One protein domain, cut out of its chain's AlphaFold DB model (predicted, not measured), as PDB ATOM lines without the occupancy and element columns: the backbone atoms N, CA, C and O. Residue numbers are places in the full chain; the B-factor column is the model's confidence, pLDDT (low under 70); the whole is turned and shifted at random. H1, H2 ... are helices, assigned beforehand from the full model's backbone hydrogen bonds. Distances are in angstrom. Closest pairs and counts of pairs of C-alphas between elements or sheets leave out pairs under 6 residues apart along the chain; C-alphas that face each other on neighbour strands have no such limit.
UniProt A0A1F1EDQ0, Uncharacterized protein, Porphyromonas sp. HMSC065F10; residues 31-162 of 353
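What this domain is: This is residues 31 to 162 of the 353 residues of an uncharacterized protein of Porphyromonas sp. HMSC065F10 (UniProt A0A1F1EDQ0). The model is a long stack of helices in which the chain folds back on itself again and again: H1 and H2 make one end, H5 lies in the middle with short H4 between it and H3, and H7 and H8 make the other end. H5, H6 and H7 form a triangle, while the long stretch of residues 50 to 73, with no named element, loops out along one side from the end of H1 toward H7 and turns back to H2. The printed part has 132 residues with eight named helices, H1 to H8 in chain order, and no named strand; the class is all helix. H1, H2, H3, H5, H6 and H7 make a bundle, helices packed alongside one another. The whole is compact by its radius of gyration of the C-alphas, 15.7 A, yet elongated in outline, with spans of 52 by 31 by 27 A.

How they stand to each other: H1, residues 31 to 49, touches H2, residues 74 to 84, with residues 33 to 40 alone. Their closest C-alphas, of Arg 33 and Leu 84, are 6.5 A apart, and this hairpin has a steep tilt of 39 degrees, opposite ways. H2 and H3, residues 87 to 96, touch as a hairpin at a shallow tilt of 4 degrees, opposite ways, closest at the C-alphas of Ala 81 and Leu 90, 5.2 A. H1 and H3 are close but not clearly touching, with the C-alphas of Leu 44 and Val 93 closest at 7.9 A. The hub is H5, residues 109 to 119, which touches four helices. It touches H3 at a steep tilt of 42 degrees, the same way, with the C-alphas of Leu 95 and Ala 115 closest at 6.8 A. It touches H4, residues 100 to 103, at Ala 115 and Pro 100, their closest C-alphas, 4.6 A apart. H4 also touches H3, with the C-alphas of Glu 91 and Ala 103 closest at 4.9 A. H5 and H6, residues 122 to 131, form a hairpin at a shallow tilt of 14 degrees, closest at the C-alphas of Ala 116 and Leu 125, 5.4 A. H7, residues 135 to 144, touches H5 the same way at 16 degrees, a shallow tilt, with the C-alphas of Ala 117 and Ser 140 closest at 6.5 A. H7 and H8, residues 148 to 160, form a hairpin at 21 degrees, closest at the C-alphas of Tyr 139 and Ala 151, 4.7 A. H1 and H8 are apart. Every O i to N i+4 pair is within hydrogen-bond range in H1, H2, H5, H6, H7 and H8, and 5 of 6 in H3; H4 is too short for such a pair.

Where its parts are: H1 is the longest helix, 26.5 A from C-alpha 31 at (26.753, 126.112, 70.864) to C-alpha 49. H8 is 18.6 A long and ends at C-alpha 160, (-4.007, 93.726, 83.430). H2 measures 15.5 A and H5 15.3 A.

The domain as a whole: The two C-alphas farthest apart, of Val 31 and Leu 149, are 53.1 A apart. The printed part has no cut. The link from H1 to H2, 24 residues, is long; the others are tight. The mean pLDDT of the printed part is 85.0, with residues 48 to 58 and 67 to 72 under 70.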
ATOM      1  N   VAL A  31      27.290 126.718  72.091       74.94
ATOM      2  CA  VAL A  31      26.753 126.112  70.864       74.94
ATOM      3  C   VAL A  31      27.132 124.634  70.782       74.94
ATOM      4  O   VAL A  31      26.262 123.812  70.517       74.94
ATOM      5  N   GLU A  32      28.377 124.268  71.091       75.69
ATOM      6  CA  GLU A  32      28.818 122.870  71.168       75.69
ATOM      7  C   GLU A  32      27.997 122.074  72.186       75.69
ATOM      8  O   GLU A  32      27.484 121.004  71.861       75.69
ATOM      9  N   ARG A  33      27.788 122.623  73.392       80.81
ATOM     10  CA  ARG A  33      26.929 121.996  74.409       80.81
ATOM     11  C   ARG A  33      25.485 121.846  73.941       80.81
ATOM     12  O   ARG A  33      24.891 120.788  74.147       80.81
ATOM     13  N   LEU A  34      24.908 122.867  73.309       78.88
ATOM     14  CA  LEU A  34      23.544 122.793  72.773       78.88
ATOM     15  C   LEU A  34      23.428 121.739  71.667       78.88
ATOM     16  O   LEU A  34      22.485 120.948  71.686       78.88
ATOM     17  N   ASN A  35      24.400 121.677  70.760       76.94
ATOM     18  CA  ASN A  35      24.439 120.689  69.686       76.94
ATOM     19  C   ASN A  35      24.583 119.271  70.242       76.94
ATOM     20  O   ASN A  35      23.807 118.398  69.866       76.94
ATOM     21  N   ALA A  36      25.500 119.053  71.187       77.25
ATOM     22  CA  ALA A  36      25.692 117.754  71.823       77.25
ATOM     23  C   ALA A  36      24.436 117.305  72.591       77.25
ATOM     24  O   ALA A  36      24.015 116.156  72.483       77.25
ATOM     25  N   THR A  37      23.783 118.224  73.312       80.81
ATOM     26  CA  THR A  37      22.526 117.939  74.025       80.81
ATOM     27  C   THR A  37      21.404 117.577  73.053       80.81
ATOM     28  O   THR A  37      20.654 116.632  73.293       80.81
ATOM     29  N   THR A  38      21.277 118.331  71.958       80.38
ATOM     30  CA  THR A  38      20.243 118.110  70.937       80.38
ATOM     31  C   THR A  38      20.465 116.782  70.227       80.38
ATOM     32  O   THR A  38      19.528 115.995  70.138       80.38
ATOM     33  N   TYR A  39      21.708 116.498  69.827       82.94
ATOM     34  CA  TYR A  39      22.117 115.221  69.247       82.94
ATOM     35  C   TYR A  39      21.747 114.055  70.165       82.94
ATOM     36  O   TYR A  39      20.964 113.206  69.763       82.94
ATOM     37  N   LEU A  40      22.194 114.057  71.427       81.00
ATOM     38  CA  LEU A  40      21.891 112.967  72.359       81.00
ATOM     39  C   LEU A  40      20.389 112.779  72.583       81.00
ATOM     40  O   LEU A  40      19.907 111.650  72.614       81.00
ATOM     41  N   ARG A  41      19.627 113.867  72.739       82.38
ATOM     42  CA  ARG A  41      18.170 113.778  72.923       82.38
ATOM     43  C   ARG A  41      17.475 113.216  71.690       82.38
ATOM     44  O   ARG A  41      16.563 112.413  71.853       82.38
ATOM     45  N   GLN A  42      17.899 113.633  70.501       83.44
ATOM     46  CA  GLN A  42      17.343 113.159  69.242       83.44
ATOM     47  C   GLN A  42      17.708 111.695  69.003       83.44
ATOM     48  O   GLN A  42      16.809 110.892  68.806       83.44
ATOM     49  N   THR A  43      18.977 111.314  69.162       80.69
ATOM     50  CA  THR A  43      19.410 109.917  69.039       80.69
ATOM     51  C   THR A  43      18.688 109.016  70.035       80.69
ATOM     52  O   THR A  43      18.219 107.951  69.655       80.69
ATOM     53  N   LEU A  44      18.516 109.445  71.292       76.00
ATOM     54  CA  LEU A  44      17.691 108.696  72.242       76.00
ATOM     55  C   LEU A  44      16.239 108.597  71.758       76.00
ATOM     56  O   LEU A  44      15.677 107.510  71.785       76.00
ATOM     57  N   ALA A  45      15.623 109.696  71.321       76.75
ATOM     58  CA  ALA A  45      14.244 109.681  70.834       76.75
ATOM     59  C   ALA A  45      14.059 108.734  69.635       76.75
ATOM     60  O   ALA A  45      13.113 107.950  69.638       76.75
ATOM     61  N   ASP A  46      14.983 108.757  68.676       77.69
ATOM     62  CA  ASP A  46      14.983 107.893  67.495       77.69
ATOM     63  C   ASP A  46      15.123 106.418  67.905       77.69
ATOM     64  O   ASP A  46      14.321 105.573  67.502       77.69
ATOM     65  N   LEU A  47      16.055 106.120  68.816       73.12
ATOM     66  CA  LEU A  47      16.242 104.787  69.398       73.12
ATOM     67  C   LEU A  47      14.979 104.276  70.116       73.12
ATOM     68  O   LEU A  47      14.628 103.102  69.999       73.12
ATOM     69  N   PHE A  48      14.275 105.148  70.844       66.81
ATOM     70  CA  PHE A  48      13.020 104.802  71.520       66.81
ATOM     71  C   PHE A  48      11.831 104.657  70.555       66.81
ATOM     72  O   PHE A  48      10.878 103.957  70.890       66.81
ATOM     73  N   GLN A  49      11.858 105.279  69.372       63.09
ATOM     74  CA  GLN A  49      10.811 105.122  68.354       63.09
ATOM     75  C   GLN A  49      10.972 103.841  67.523       63.09
ATOM     76  O   GLN A  49       9.974 103.274  67.076       63.09
ATOM     77  N   GLU A  50      12.195 103.336  67.355       55.81
ATOM     78  CA  GLU A  50      12.496 102.157  66.528       55.81
ATOM     79  C   GLU A  50      12.193 100.798  67.205       55.81
ATOM     80  O   GLU A  50      12.529  99.728  66.687       55.81
ATOM     81  N   SER A  51      11.536 100.801  68.369       51.62
ATOM     82  CA  SER A  51      11.501  99.683  69.323       51.62
ATOM     83  C   SER A  51      10.539  98.526  68.992       51.62
ATOM     84  O   SER A  51      10.006  97.890  69.898       51.62
ATOM     85  N   ARG A  52      10.328  98.195  67.714       54.19
ATOM     86  CA  ARG A  52       9.660  96.941  67.295       54.19
ATOM     87  C   ARG A  52      10.652  95.950  66.704       54.19
ATOM     88  O   ARG A  52      10.441  95.405  65.622       54.19
ATOM     89  N   ARG A  53      11.762  95.726  67.401       59.59
ATOM     90  CA  ARG A  53      12.711  94.678  67.017       59.59
ATOM     91  C   ARG A  53      12.358  93.363  67.723       59.59
ATOM     92  O   ARG A  53      11.861  93.392  68.854       59.59
ATOM     93  N   PRO A  54      12.572  92.211  67.064       55.91
ATOM     94  CA  PRO A  54      12.400  90.911  67.699       55.91
ATOM     95  C   PRO A  54      13.301  90.817  68.935       55.91
ATOM     96  O   PRO A  54      14.457  91.237  68.898       55.91
ATOM     97  N   LEU A  55      12.762  90.282  70.032       62.56
ATOM     98  CA  LEU A  55      13.521  90.021  71.255       62.56
ATOM     99  C   LEU A  55      14.632  89.020  70.943       62.56
ATOM    100  O   LEU A  55      14.340  87.885  70.574       62.56
ATOM    101  N   THR A  56      15.887  89.443  71.060       58.62
ATOM    102  CA  THR A  56      17.063  88.602  70.794       58.62
ATOM    103  C   THR A  56      17.563  87.888  72.050       58.62
ATOM    104  O   THR A  56      18.084  86.776  71.957       58.62
ATOM    105  N   THR A  57      17.369  88.482  73.232       59.03
ATOM    106  CA  THR A  57      17.780  87.908  74.522       59.03
ATOM    107  C   THR A  57      16.845  86.790  74.973       59.03
ATOM    108  O   THR A  57      15.701  86.704  74.520       59.03
ATOM    109  N   ASP A  58      17.317  85.930  75.879       64.31
ATOM    110  CA  ASP A  58      16.416  85.114  76.700       64.31
ATOM    111  C   ASP A  58      15.553  86.005  77.605       64.31
ATOM    112  O   ASP A  58      15.773  87.221  77.655       64.31
ATOM    113  N   THR A  59      14.518  85.397  78.203       73.75
ATOM    114  CA  THR A  59      13.423  85.998  78.989       73.75
ATOM    115  C   THR A  59      13.702  87.440  79.421       73.75
ATOM    116  O   THR A  59      14.656  87.665  80.169       73.75
ATOM    117  N   PRO A  60      12.903  88.438  78.993       81.88
ATOM    118  CA  PRO A  60      13.261  89.828  79.227       81.88
ATOM    119  C   PRO A  60      13.322  90.102  80.731       81.88
ATOM    120  O   PRO A  60      12.319  89.973  81.432       81.88
ATOM    121  N   LEU A  61      14.509  90.469  81.225       87.38
ATOM    122  CA  LEU A  61      14.734  90.816  82.631       87.38
ATOM    123  C   LEU A  61      13.990  92.103  83.001       87.38
ATOM    124  O   LEU A  61      13.391  92.191  84.072       87.38
ATOM    125  N   LEU A  62      14.016  93.095  82.109       89.44
ATOM    126  CA  LEU A  62      13.311  94.364  82.257       89.44
ATOM    127  C   LEU A  62      12.093  94.408  81.334       89.44
ATOM    128  O   LEU A  62      12.193  94.103  80.148       89.44
ATOM    129  N   LEU A  63      10.957  94.857  81.869       88.50
ATOM    130  CA  LEU A  63       9.747  95.137  81.079       88.50
ATOM    131  C   LEU A  63       9.662  96.609  80.643       88.50
ATOM    132  O   LEU A  63       8.752  97.003  79.913       88.50
ATOM    133  N   TYR A  64      10.605  97.432  81.095       86.88
ATOM    134  CA  TYR A  64      10.843  98.756  80.539       86.88
ATOM    135  C   TYR A  64      11.900  98.621  79.441       86.88
ATOM    136  O   TYR A  64      13.014  98.184  79.739       86.88
ATOM    137  N   PRO A  65      11.563  98.939  78.179       74.25
ATOM    138  CA  PRO A  65      12.463  98.713  77.061       74.25
ATOM    139  C   PRO A  65      13.709  99.589  77.192       74.25
ATOM    140  O   PRO A  65      13.615 100.805  77.378       74.25
ATOM    141  N   LEU A  66      14.873  98.966  77.041       76.38
ATOM    142  CA  LEU A  66      16.119  99.659  76.741       76.38
ATOM    143  C   LEU A  66      16.373  99.499  75.244       76.38
ATOM    144  O   LEU A  66      16.392  98.363  74.761       76.38
ATOM    145  N   PRO A  67      16.503 100.594  74.484       68.62
ATOM    146  CA  PRO A  67      16.711 100.479  73.057       68.62
ATOM    147  C   PRO A  67      18.057  99.803  72.761       68.62
ATOM    148  O   PRO A  67      19.057 100.103  73.417       68.62
ATOM    149  N   PRO A  68      18.112  98.890  71.780       64.88
ATOM    150  CA  PRO A  68      19.367  98.293  71.359       64.88
ATOM    151  C   PRO A  68      20.235  99.350  70.677       64.88
ATOM    152  O   PRO A  68      19.752 100.126  69.854       64.88
ATOM    153  N   LEU A  69      21.528  99.350  70.985       66.75
ATOM    154  CA  LEU A  69      22.483 100.263  70.368       66.75
ATOM    155  C   LEU A  69      23.101  99.659  69.103       66.75
ATOM    156  O   LEU A  69      23.444  98.471  69.099       66.75
ATOM    157  N   PRO A  70      23.309 100.459  68.043       66.38
ATOM    158  CA  PRO A  70      24.180 100.073  66.941       66.38
ATOM    159  C   PRO A  70      25.599  99.773  67.444       66.38
ATOM    160  O   PRO A  70      26.099 100.403  68.383       66.38
ATOM    161  N   GLN A  71      26.268  98.803  66.816       64.88
ATOM    162  CA  GLN A  71      27.632  98.429  67.193       64.88
ATOM    163  C   GLN A  71      28.579  99.636  67.090       64.88
ATOM    164  O   GLN A  71      28.657 100.290  66.054       64.88
ATOM    165  N   GLY A  72      29.312  99.914  68.173       65.81
ATOM    166  CA  GLY A  72      30.299 100.999  68.240       65.81
ATOM    167  C   GLY A  72      29.733 102.404  68.492       65.81
ATOM    168  O   GLY A  72      30.510 103.358  68.564       65.81
ATOM    169  N   GLU A  73      28.412 102.561  68.648       74.25
ATOM    170  CA  GLU A  73      27.806 103.854  69.006       74.25
ATOM    171  C   GLU A  73      27.692 104.076  70.519       74.25
ATOM    172  O   GLU A  73      27.711 105.224  70.965       74.25
ATOM    173  N   GLY A  74      27.652 103.007  71.321       78.31
ATOM    174  CA  GLY A  74      27.483 103.104  72.775       78.31
ATOM    175  C   GLY A  74      28.569 103.923  73.474       78.31
ATOM    176  O   GLY A  74      28.253 104.876  74.186       78.31
ATOM    177  N   ASP A  75      29.840 103.632  73.192       80.62
ATOM    178  CA  ASP A  75      30.976 104.334  73.806       80.62
ATOM    179  C   ASP A  75      30.998 105.823  73.443       80.62
ATOM    180  O   ASP A  75      31.313 106.677  74.274       80.62
ATOM    181  N   LYS A  76      30.616 106.156  72.202       82.75
ATOM    182  CA  LYS A  76      30.547 107.543  71.728       82.75
ATOM    183  C   LYS A  76      29.427 108.308  72.422       82.75
ATOM    184  O   LYS A  76      29.653 109.436  72.865       82.75
ATOM    185  N   LEU A  77      28.241 107.710  72.535       82.38
ATOM    186  CA  LEU A  77      27.105 108.318  73.229       82.38
ATOM    187  C   LEU A  77      27.433 108.549  74.703       82.38
ATOM    188  O   LEU A  77      27.229 109.652  75.211       82.38
ATOM    189  N   TYR A  78      28.013 107.546  75.362       85.12
ATOM    190  CA  TYR A  78      28.404 107.641  76.760       85.12
ATOM    191  C   TYR A  78      29.493 108.699  76.990       85.12
ATOM    192  O   TYR A  78      29.334 109.561  77.854       85.12
ATOM    193  N   ALA A  79      30.556 108.715  76.177       84.94
ATOM    194  CA  ALA A  79      31.613 109.723  76.272       84.94
ATOM    195  C   ALA A  79      31.084 111.149  76.033       84.94
ATOM    196  O   ALA A  79      31.464 112.081  76.743       84.94
ATOM    197  N   THR A  80      30.165 111.316  75.076       83.25
ATOM    198  CA  THR A  80      29.522 112.610  74.791       83.25
ATOM    199  C   THR A  80      28.667 113.072  75.970       83.25
ATOM    200  O   THR A  80      28.738 114.235  76.367       83.25
ATOM    201  N   ALA A  81      27.895 112.164  76.577       85.38
ATOM    202  CA  ALA A  81      27.089 112.462  77.759       85.38
ATOM    203  C   ALA A  81      27.962 112.827  78.972       85.38
ATOM    204  O   ALA A  81      27.665 113.787  79.684       85.38
ATOM    205  N   LEU A  82      29.077 112.115  79.167       86.69
ATOM    206  CA  LEU A  82      30.034 112.390  80.236       86.69
ATOM    207  C   LEU A  82      30.672 113.779  80.081       86.69
ATOM    208  O   LEU A  82      30.775 114.516  81.060       86.69
ATOM    209  N   ALA A  83      31.052 114.163  78.858       85.06
ATOM    210  CA  ALA A  83      31.638 115.473  78.562       85.06
ATOM    211  C   ALA A  83      30.646 116.640  78.738       85.06
ATOM    212  O   ALA A  83      31.046 117.758  79.070       85.06
ATOM    213  N   LEU A  84      29.350 116.389  78.532       85.81
ATOM    214  CA  LEU A  84      28.278 117.365  78.745       85.81
ATOM    215  C   LEU A  84      28.074 117.716  80.222       85.81
ATOM    216  O   LEU A  84      27.739 118.863  80.529       85.81
ATOM    217  N   GLY A  85      28.279 116.750  81.122       81.06
ATOM    218  CA  GLY A  85      28.105 116.931  82.565       81.06
ATOM    219  C   GLY A  85      26.649 117.111  83.015       81.06
ATOM    220  O   GLY A  85      26.424 117.586  84.125       81.06
ATOM    221  N   ASP A  86      25.664 116.763  82.177       82.81
ATOM    222  CA  ASP A  86      24.244 116.713  82.555       82.81
ATOM    223  C   ASP A  86      23.959 115.361  83.242       82.81
ATOM    224  O   ASP A  86      23.987 114.325  82.564       82.81
ATOM    225  N   PRO A  87      23.699 115.335  84.564       82.31
ATOM    226  CA  PRO A  87      23.573 114.088  85.315       82.31
ATOM    227  C   PRO A  87      22.363 113.262  84.869       82.31
ATOM    228  O   PRO A  87      22.465 112.046  84.715       82.31
ATOM    229  N   HIS A  88      21.232 113.900  84.565       82.31
ATOM    230  CA  HIS A  88      20.026 113.177  84.168       82.31
ATOM    231  C   HIS A  88      20.155 112.568  82.774       82.31
ATOM    232  O   HIS A  88      19.651 111.470  82.526       82.31
ATOM    233  N   LEU A  89      20.808 113.273  81.848       80.94
ATOM    234  CA  LEU A  89      21.076 112.736  80.519       80.94
ATOM    235  C   LEU A  89      22.105 111.602  80.584       80.94
ATOM    236  O   LEU A  89      21.911 110.582  79.922       80.94
ATOM    237  N   LEU A  90      23.143 111.750  81.413       84.38
ATOM    238  CA  LEU A  90      24.158 110.725  81.630       84.38
ATOM    239  C   LEU A  90      23.546 109.432  82.169       84.38
ATOM    240  O   LEU A  90      23.807 108.382  81.600       84.38
ATOM    241  N   GLU A  91      22.691 109.491  83.191       86.25
ATOM    242  CA  GLU A  91      21.993 108.313  83.731       86.25
ATOM    243  C   GLU A  91      21.184 107.571  82.658       86.25
ATOM    244  O   GLU A  91      21.232 106.344  82.562       86.25
ATOM    245  N   ARG A  92      20.443 108.313  81.825       81.69
ATOM    246  CA  ARG A  92      19.624 107.729  80.752       81.69
ATOM    247  C   ARG A  92      20.480 107.061  79.687       81.69
ATOM    248  O   ARG A  92      20.148 105.962  79.260       81.69
ATOM    249  N   VAL A  93      21.553 107.721  79.256       83.31
ATOM    250  CA  VAL A  93      22.491 107.155  78.280       83.31
ATOM    251  C   VAL A  93      23.181 105.932  78.880       83.31
ATOM    252  O   VAL A  93      23.204 104.892  78.238       83.31
ATOM    253  N   ALA A  94      23.636 106.018  80.127       85.56
ATOM    254  CA  ALA A  94      24.349 104.952  80.819       85.56
ATOM    255  C   ALA A  94      23.532 103.655  80.920       85.56
ATOM    256  O   ALA A  94      24.061 102.581  80.646       85.56
ATOM    257  N   LEU A  95      22.230 103.738  81.218       84.75
ATOM    258  CA  LEU A  95      21.339 102.568  81.213       84.75
ATOM    259  C   LEU A  95      21.280 101.874  79.845       84.75
ATOM    260  O   LEU A  95      21.240 100.649  79.776       84.75
ATOM    261  N   VAL A  96      21.282 102.649  78.761       81.50
ATOM    262  CA  VAL A  96      21.202 102.134  77.388       81.50
ATOM    263  C   VAL A  96      22.557 101.606  76.909       81.50
ATOM    264  O   VAL A  96      22.612 100.624  76.176       81.50
ATOM    265  N   THR A  97      23.659 102.219  77.347       81.06
ATOM    266  CA  THR A  97      25.030 101.881  76.936       81.06
ATOM    267  C   THR A  97      25.696 100.807  77.795       81.06
ATOM    268  O   THR A  97      26.874 100.541  77.598       81.06
ATOM    269  N   GLY A  98      24.982 100.187  78.740       80.75
ATOM    270  CA  GLY A  98      25.543  99.119  79.578       80.75
ATOM    271  C   GLY A  98      26.382  99.603  80.767       80.75
ATOM    272  O   GLY A  98      27.223  98.856  81.255       80.75
ATOM    273  N   HIS A  99      26.125 100.819  81.255       86.00
ATOM    274  CA  HIS A  99      26.707 101.404  82.472       86.00
ATOM    275  C   HIS A  99      25.641 101.660  83.560       86.00
ATOM    276  O   HIS A  99      25.483 102.794  84.029       86.00
ATOM    277  N   PRO A 100      24.840 100.649  83.953       87.25
ATOM    278  CA  PRO A 100      23.714 100.836  84.868       87.25
ATOM    279  C   PRO A 100      24.120 101.372  86.248       87.25
ATOM    280  O   PRO A 100      23.321 102.049  86.890       87.25
ATOM    281  N   GLU A 101      25.360 101.146  86.690       89.81
ATOM    282  CA  GLU A 101      25.901 101.638  87.960       89.81
ATOM    283  C   GLU A 101      25.777 103.158  88.123       89.81
ATOM    284  O   GLU A 101      25.635 103.658  89.236       89.81
ATOM    285  N   ARG A 102      25.763 103.903  87.011       88.38
ATOM    286  CA  ARG A 102      25.626 105.365  87.010       88.38
ATOM    287  C   ARG A 102      24.241 105.858  87.402       88.38
ATOM    288  O   ARG A 102      24.108 107.035  87.709       88.38
ATOM    289  N   ALA A 103      23.234 104.991  87.376       89.88
ATOM    290  CA  ALA A 103      21.849 105.341  87.667       89.88
ATOM    291  C   ALA A 103      21.338 104.763  89.000       89.88
ATOM    292  O   ALA A 103      20.158 104.927  89.297       89.88
ATOM    293  N   LEU A 104      22.194 104.126  89.814       91.31
ATOM    294  CA  LEU A 104      21.799 103.546  91.111       91.31
ATOM    295  C   LEU A 104      21.273 104.595  92.099       91.31
ATOM    296  O   LEU A 104      20.282 104.344  92.781       91.31
ATOM    297  N   ASP A 105      21.902 105.769  92.121       88.62
ATOM    298  CA  ASP A 105      21.546 106.889  92.999       88.62
ATOM    299  C   ASP A 105      20.627 107.914  92.309       88.62
ATOM    300  O   ASP A 105      20.509 109.052  92.763       88.62
ATOM    301  N   SER A 106      19.988 107.538  91.192       88.12
ATOM    302  CA  SER A 106      19.094 108.439  90.460       88.12
ATOM    303  C   SER A 106      17.935 108.897  91.348       88.12
ATOM    304  O   SER A 106      17.293 108.094  92.027       88.12
ATOM    305  N   GLU A 107      17.607 110.189  91.280       88.19
ATOM    306  CA  GLU A 107      16.411 110.744  91.931       88.19
ATOM    307  C   GLU A 107      15.108 110.180  91.337       88.19
ATOM    308  O   GLU A 107      14.048 110.246  91.960       88.19
ATOM    309  N   ASP A 108      15.179 109.609  90.131       89.25
ATOM    310  CA  ASP A 108      14.068 108.915  89.497       89.25
ATOM    311  C   ASP A 108      14.020 107.451  89.968       89.25
ATOM    312  O   ASP A 108      14.881 106.643  89.591       89.25
ATOM    313  N   PRO A 109      12.992 107.064  90.749       89.62
ATOM    314  CA  PRO A 109      12.928 105.742  91.350       89.62
ATOM    315  C   PRO A 109      12.865 104.622  90.307       89.62
ATOM    316  O   PRO A 109      13.374 103.534  90.570       89.62
ATOM    317  N   HIS A 110      12.296 104.859  89.119       89.06
ATOM    318  CA  HIS A 110      12.266 103.837  88.072       89.06
ATOM    319  C   HIS A 110      13.658 103.590  87.489       89.06
ATOM    320  O   HIS A 110      14.032 102.437  87.278       89.06
ATOM    321  N   ARG A 111      14.455 104.646  87.280       89.75
ATOM    322  CA  ARG A 111      15.835 104.508  86.789       89.75
ATOM    323  C   ARG A 111      16.723 103.797  87.800       89.75
ATOM    324  O   ARG A 111      17.427 102.866  87.415       89.75
ATOM    325  N   ALA A 112      16.611 104.154  89.079       92.81
ATOM    326  CA  ALA A 112      17.322 103.467  90.156       92.81
ATOM    327  C   ALA A 112      16.942 101.978  90.247       92.81
ATOM    328  O   ALA A 112      17.811 101.119  90.395       92.81
ATOM    329  N   MET A 113      15.656 101.640  90.089       95.25
ATOM    330  CA  MET A 113      15.214 100.242  90.058       95.25
ATOM    331  C   MET A 113      15.751  99.481  88.841       95.25
ATOM    332  O   MET A 113      16.238  98.362  88.999       95.25
ATOM    333  N   MET A 114      15.678 100.058  87.637       93.50
ATOM    334  CA  MET A 114      16.224  99.433  86.425       93.50
ATOM    335  C   MET A 114      17.732  99.198  86.560       93.50
ATOM    336  O   MET A 114      18.203  98.104  86.259       93.50
ATOM    337  N   ALA A 115      18.472 100.182  87.078       92.75
ATOM    338  CA  ALA A 115      19.894 100.059  87.377       92.75
ATOM    339  C   ALA A 115      20.177  98.914  88.357       92.75
ATOM    340  O   ALA A 115      20.986  98.037  88.062       92.75
ATOM    341  N   ALA A 116      19.466  98.877  89.489       95.00
ATOM    342  CA  ALA A 116      19.624  97.829  90.493       95.00
ATOM    343  C   ALA A 116      19.323  96.433  89.923       95.00
ATOM    344  O   ALA A 116      20.043  95.481  90.218       95.00
ATOM    345  N   ALA A 117      18.304  96.305  89.066       93.56
ATOM    346  CA  ALA A 117      17.986  95.053  88.384       93.56
ATOM    347  C   ALA A 117      19.090  94.615  87.405       93.56
ATOM    348  O   ALA A 117      19.461  93.445  87.408       93.56
ATOM    349  N   LEU A 118      19.640  95.534  86.606       91.19
ATOM    350  CA  LEU A 118      20.710  95.237  85.641       91.19
ATOM    351  C   LEU A 118      22.036  94.871  86.312       91.19
ATOM    352  O   LEU A 118      22.746  94.000  85.821       91.19
ATOM    353  N   VAL A 119      22.359  95.518  87.434       92.50
ATOM    354  CA  VAL A 119      23.537  95.189  88.254       92.50
ATOM    355  C   VAL A 119      23.327  93.883  89.037       92.50
ATOM    356  O   VAL A 119      24.292  93.249  89.457       92.50
ATOM    357  N   GLY A 120      22.075  93.456  89.231       91.75
ATOM    358  CA  GLY A 120      21.730  92.285  90.036       91.75
ATOM    359  C   GLY A 120      21.688  92.555  91.546       91.75
ATOM    360  O   GLY A 120      21.693  91.612  92.340       91.75
ATOM    361  N   ASP A 121      21.611  93.819  91.977       95.19
ATOM    362  CA  ASP A 121      21.461  94.178  93.392       95.19
ATOM    363  C   ASP A 121      20.008  93.985  93.855       95.19
ATOM    364  O   ASP A 121      19.175  94.898  93.902       95.19
ATOM    365  N   THR A 122      19.695  92.744  94.226       96.44
ATOM    366  CA  THR A 122      18.357  92.363  94.697       96.44
ATOM    367  C   THR A 122      17.977  92.986  96.046       96.44
ATOM    368  O   THR A 122      16.790  93.014  96.392       96.44
ATOM    369  N   VAL A 123      18.944  93.480  96.830       96.69
ATOM    370  CA  VAL A 123      18.697  94.104  98.137       96.69
ATOM    371  C   VAL A 123      18.239  95.541  97.934       96.69
ATOM    372  O   VAL A 123      17.187  95.925  98.461       96.69
ATOM    373  N   LEU A 124      18.984  96.312  97.139       95.50
ATOM    374  CA  LEU A 124      18.615  97.673  96.772       95.50
ATOM    375  C   LEU A 124      17.288  97.688  96.014       95.50
ATOM    376  O   LEU A 124      16.377  98.416  96.408       95.50
ATOM    377  N   LEU A 125      17.127  96.820  95.011       96.50
ATOM    378  CA  LEU A 125      15.886  96.718  94.243       96.50
ATOM    379  C   LEU A 125      14.682  96.412  95.146       96.50
ATOM    380  O   LEU A 125      13.643  97.065  95.053       96.50
ATOM    381  N   SER A 126      14.830  95.473  96.085       97.31
ATOM    382  CA  SER A 126      13.769  95.157  97.046       97.31
ATOM    383  C   SER A 126      13.422  96.335  97.956       97.31
ATOM    384  O   SER A 126      12.248  96.515  98.282       97.31
ATOM    385  N   ARG A 127      14.407  97.141  98.366       97.00
ATOM    386  CA  ARG A 127      14.174  98.356  99.157       97.00
ATOM    387  C   ARG A 127      13.431  99.412  98.338       97.00
ATOM    388  O   ARG A 127      12.451  99.958  98.832       97.00
ATOM    389  N   LEU A 128      13.859  99.656  97.100       96.62
ATOM    390  CA  LEU A 128      13.236 100.631  96.205       96.62
ATOM    391  C   LEU A 128      11.774 100.273  95.910       96.62
ATOM    392  O   LEU A 128      10.913 101.140  96.034       96.62
ATOM    393  N   ILE A 129      11.475  99.001  95.619       96.88
ATOM    394  CA  ILE A 129      10.106  98.525  95.352       96.88
ATOM    395  C   ILE A 129       9.199  98.669  96.581       96.88
ATOM    396  O   ILE A 129       8.022  98.990  96.442       96.88
ATOM    397  N   LYS A 130       9.723  98.456  97.797       95.94
ATOM    398  CA  LYS A 130       8.938  98.665  99.027       95.94
ATOM    399  C   LYS A 130       8.496 100.120  99.181       95.94
ATOM    400  O   LYS A 130       7.384 100.361  99.637       95.94
ATOM    401  N   THR A 131       9.356 101.064  98.809       95.12
ATOM    402  CA  THR A 131       9.062 102.501  98.886       95.12
ATOM    403  C   THR A 131       8.200 102.972  97.715       95.12
ATOM    404  O   THR A 131       7.301 103.783  97.905       95.12
ATOM    405  N   ASN A 132       8.445 102.445  96.514       94.12
ATOM    406  CA  ASN A 132       7.749 102.798  95.280       94.12
ATOM    407  C   ASN A 132       7.260 101.513  94.582       94.12
ATOM    408  O   ASN A 132       7.987 100.943  93.767       94.12
ATOM    409  N   PRO A 133       6.051 101.019  94.909       94.44
ATOM    410  CA  PRO A 133       5.563  99.749  94.381       94.44
ATOM    411  C   PRO A 133       5.368  99.752  92.861       94.44
ATOM    412  O   PRO A 133       4.466 100.403  92.315       94.44
ATOM    413  N   ASP A 134       6.163  98.930  92.181       95.69
ATOM    414  CA  ASP A 134       6.026  98.682  90.754       95.69
ATOM    415  C   ASP A 134       6.053  97.193  90.402       95.69
ATOM    416  O   ASP A 134       6.984  96.477  90.765       95.69
ATOM    417  N   ALA A 135       5.010  96.713  89.712       96.44
ATOM    418  CA  ALA A 135       4.872  95.292  89.397       96.44
ATOM    419  C   ALA A 135       5.845  94.849  88.296       96.44
ATOM    420  O   ALA A 135       6.304  93.710  88.324       96.44
ATOM    421  N   ALA A 136       6.207  95.736  87.361       95.50
ATOM    422  CA  ALA A 136       7.194  95.410  86.339       95.50
ATOM    423  C   ALA A 136       8.584  95.213  86.958       95.50
ATOM    424  O   ALA A 136       9.264  94.239  86.636       95.50
ATOM    425  N   MET A 137       8.965  96.057  87.919       96.31
ATOM    426  CA  MET A 137      10.216  95.874  88.660       96.31
ATOM    427  C   MET A 137      10.150  94.742  89.692       96.31
ATOM    428  O   MET A 137      11.152  94.058  89.919       96.31
ATOM    429  N   ALA A 138       8.984  94.484  90.292       97.12
ATOM    430  CA  ALA A 138       8.779  93.329  91.165       97.12
ATOM    431  C   ALA A 138       8.928  91.999  90.414       97.12
ATOM    432  O   ALA A 138       9.497  91.055  90.963       97.12
ATOM    433  N   TYR A 139       8.505  91.942  89.147       97.19
ATOM    434  CA  TYR A 139       8.818  90.825  88.259       97.19
ATOM    435  C   TYR A 139      10.336  90.640  88.101       97.19
ATOM    436  O   TYR A 139      10.819  89.534  88.329       97.19
ATOM    437  N   SER A 140      11.096  91.700  87.791       95.44
ATOM    438  CA  SER A 140      12.559  91.606  87.645       95.44
ATOM    439  C   SER A 140      13.222  91.077  88.918       95.44
ATOM    440  O   SER A 140      14.072  90.192  88.855       95.44
ATOM    441  N   LEU A 141      12.793  91.557  90.092       97.12
ATOM    442  CA  LEU A 141      13.287  91.070  91.381       97.12
ATOM    443  C   LEU A 141      12.972  89.584  91.604       97.12
ATOM    444  O   LEU A 141      13.842  88.835  92.047       97.12
ATOM    445  N   ALA A 142      11.734  89.164  91.336       96.56
ATOM    446  CA  ALA A 142      11.314  87.773  91.484       96.56
ATOM    447  C   ALA A 142      12.092  86.856  90.529       96.56
ATOM    448  O   ALA A 142      12.582  85.810  90.950       96.56
ATOM    449  N   HIS A 143      12.286  87.293  89.283       94.06
ATOM    450  CA  HIS A 143      13.070  86.583  88.281       94.06
ATOM    451  C   HIS A 143      14.536  86.416  88.712       94.06
ATOM    452  O   HIS A 143      15.038  85.296  88.720       94.06
ATOM    453  N   LEU A 144      15.191  87.489  89.177       93.94
ATOM    454  CA  LEU A 144      16.567  87.437  89.701       93.94
ATOM    455  C   LEU A 144      16.717  86.511  90.917       93.94
ATOM    456  O   LEU A 144      17.780  85.940  91.135       93.94
ATOM    457  N   ARG A 145      15.659  86.364  91.722       95.38
ATOM    458  CA  ARG A 145      15.628  85.456  92.879       95.38
ATOM    459  C   ARG A 145      15.242  84.019  92.525       95.38
ATOM    460  O   ARG A 145      15.263  83.169  93.411       95.38
ATOM    461  N   GLY A 146      14.866  83.747  91.275       92.06
ATOM    462  CA  GLY A 146      14.354  82.446  90.848       92.06
ATOM    463  C   GLY A 146      12.951  82.111  91.377       92.06
ATOM    464  O   GLY A 146      12.547  80.951  91.325       92.06
ATOM    465  N   ASP A 147      12.193  83.092  91.880       95.50
ATOM    466  CA  ASP A 147      10.815  82.890  92.343       95.50
ATOM    467  C   ASP A 147       9.845  82.952  91.155       95.50
ATOM    468  O   ASP A 147       9.310  84.002  90.785       95.50
ATOM    469  N   THR A 148       9.636  81.792  90.532       94.00
ATOM    470  CA  THR A 148       8.815  81.642  89.325       94.00
ATOM    471  C   THR A 148       7.344  81.983  89.563       94.00
ATOM    472  O   THR A 148       6.702  82.567  88.689       94.00
ATOM    473  N   LEU A 149       6.805  81.664  90.744       95.88
ATOM    474  CA  LEU A 149       5.404  81.914  91.078       95.88
ATOM    475  C   LEU A 149       5.151  83.410  91.288       95.88
ATOM    476  O   LEU A 149       4.166  83.946  90.775       95.88
ATOM    477  N   ALA A 150       6.035  84.093  92.020       96.31
ATOM    478  CA  ALA A 150       5.942  85.539  92.185       96.31
ATOM    479  C   ALA A 150       6.145  86.266  90.849       96.31
ATOM    480  O   ALA A 150       5.386  87.184  90.538       96.31
ATOM    481  N   ALA A 151       7.101  85.820  90.026       96.06
ATOM    482  CA  ALA A 151       7.341  86.399  88.709       96.06
ATOM    483  C   ALA A 151       6.093  86.316  87.811       96.06
ATOM    484  O   ALA A 151       5.672  87.339  87.272       96.06
ATOM    485  N   GLN A 152       5.450  85.145  87.710       96.75
ATOM    486  CA  GLN A 152       4.209  84.972  86.937       96.75
ATOM    487  C   GLN A 152       3.086  85.898  87.432       96.75
ATOM    488  O   GLN A 152       2.480  86.613  86.634       96.75
ATOM    489  N   ARG A 153       2.872  85.973  88.753       97.06
ATOM    490  CA  ARG A 153       1.856  86.860  89.351       97.06
ATOM    491  C   ARG A 153       2.094  88.334  89.024       97.06
ATOM    492  O   ARG A 153       1.148  89.063  88.739       97.06
ATOM    493  N   HIS A 154       3.342  88.794  89.071       97.62
ATOM    494  CA  HIS A 154       3.669  90.179  88.741       97.62
ATOM    495  C   HIS A 154       3.495  90.482  87.247       97.62
ATOM    496  O   HIS A 154       3.016  91.562  86.902       97.62
ATOM    497  N   LEU A 155       3.790  89.528  86.357       97.56
ATOM    498  CA  LEU A 155       3.521  89.669  84.921       97.56
ATOM    499  C   LEU A 155       2.026  89.826  84.630       97.56
ATOM    500  O   LEU A 155       1.644  90.691  83.841       97.56
ATOM    501  N   GLU A 156       1.170  89.053  85.298       96.44
ATOM    502  CA  GLU A 156      -0.289  89.193  85.187       96.44
ATOM    503  C   GLU A 156      -0.753  90.592  85.598       96.44
ATOM    504  O   GLU A 156      -1.462  91.255  84.837       96.44
ATOM    505  N   GLN A 157      -0.262  91.090  86.739       97.00
ATOM    506  CA  GLN A 157      -0.551  92.447  87.213       97.00
ATOM    507  C   GLN A 157      -0.137  93.521  86.196       97.00
ATOM    508  O   GLN A 157      -0.845  94.515  86.020       97.00
ATOM    509  N   VAL A 158       1.001  93.343  85.516       96.88
ATOM    510  CA  VAL A 158       1.466  94.269  84.470       96.88
ATOM    511  C   VAL A 158       0.543  94.241  83.253       96.88
ATOM    512  O   VAL A 158       0.153  95.290  82.734       96.88
ATOM    513  N   LEU A 159       0.157  93.051  82.806       96.44
ATOM    514  CA  LEU A 159      -0.690  92.883  81.629       96.44
ATOM    515  C   LEU A 159      -2.111  93.436  81.848       96.44
ATOM    516  O   LEU A 159      -2.665  94.093  80.959       96.44
ATOM    517  N   GLU A 160      -2.676  93.235  83.038       95.12
ATOM    518  CA  GLU A 160      -4.007  93.726  83.430       95.12
ATOM    519  C   GLU A 160      -4.001  95.216  83.796       95.12
ATOM    520  O   GLU A 160      -4.986  95.932  83.589       95.12
ATOM    521  N   GLY A 161      -2.872  95.724  84.293       93.00
ATOM    522  CA  GLY A 161      -2.727  97.105  84.733       93.00
ATOM    523  C   GLY A 161      -2.950  98.112  83.603       93.00
ATOM    524  O   GLY A 161      -2.313  98.060  82.553       93.00
ATOM    525  N   LYS A 162      -3.828  99.098  83.816       91.12
ATOM    526  CA  LYS A 162      -4.090 100.174  82.836       91.12
ATOM    527  C   LYS A 162      -2.946 101.188  82.717       91.12
ATOM    528  O   LYS A 162      -2.872 101.894  81.721       91.12
TER     529      LYS A 162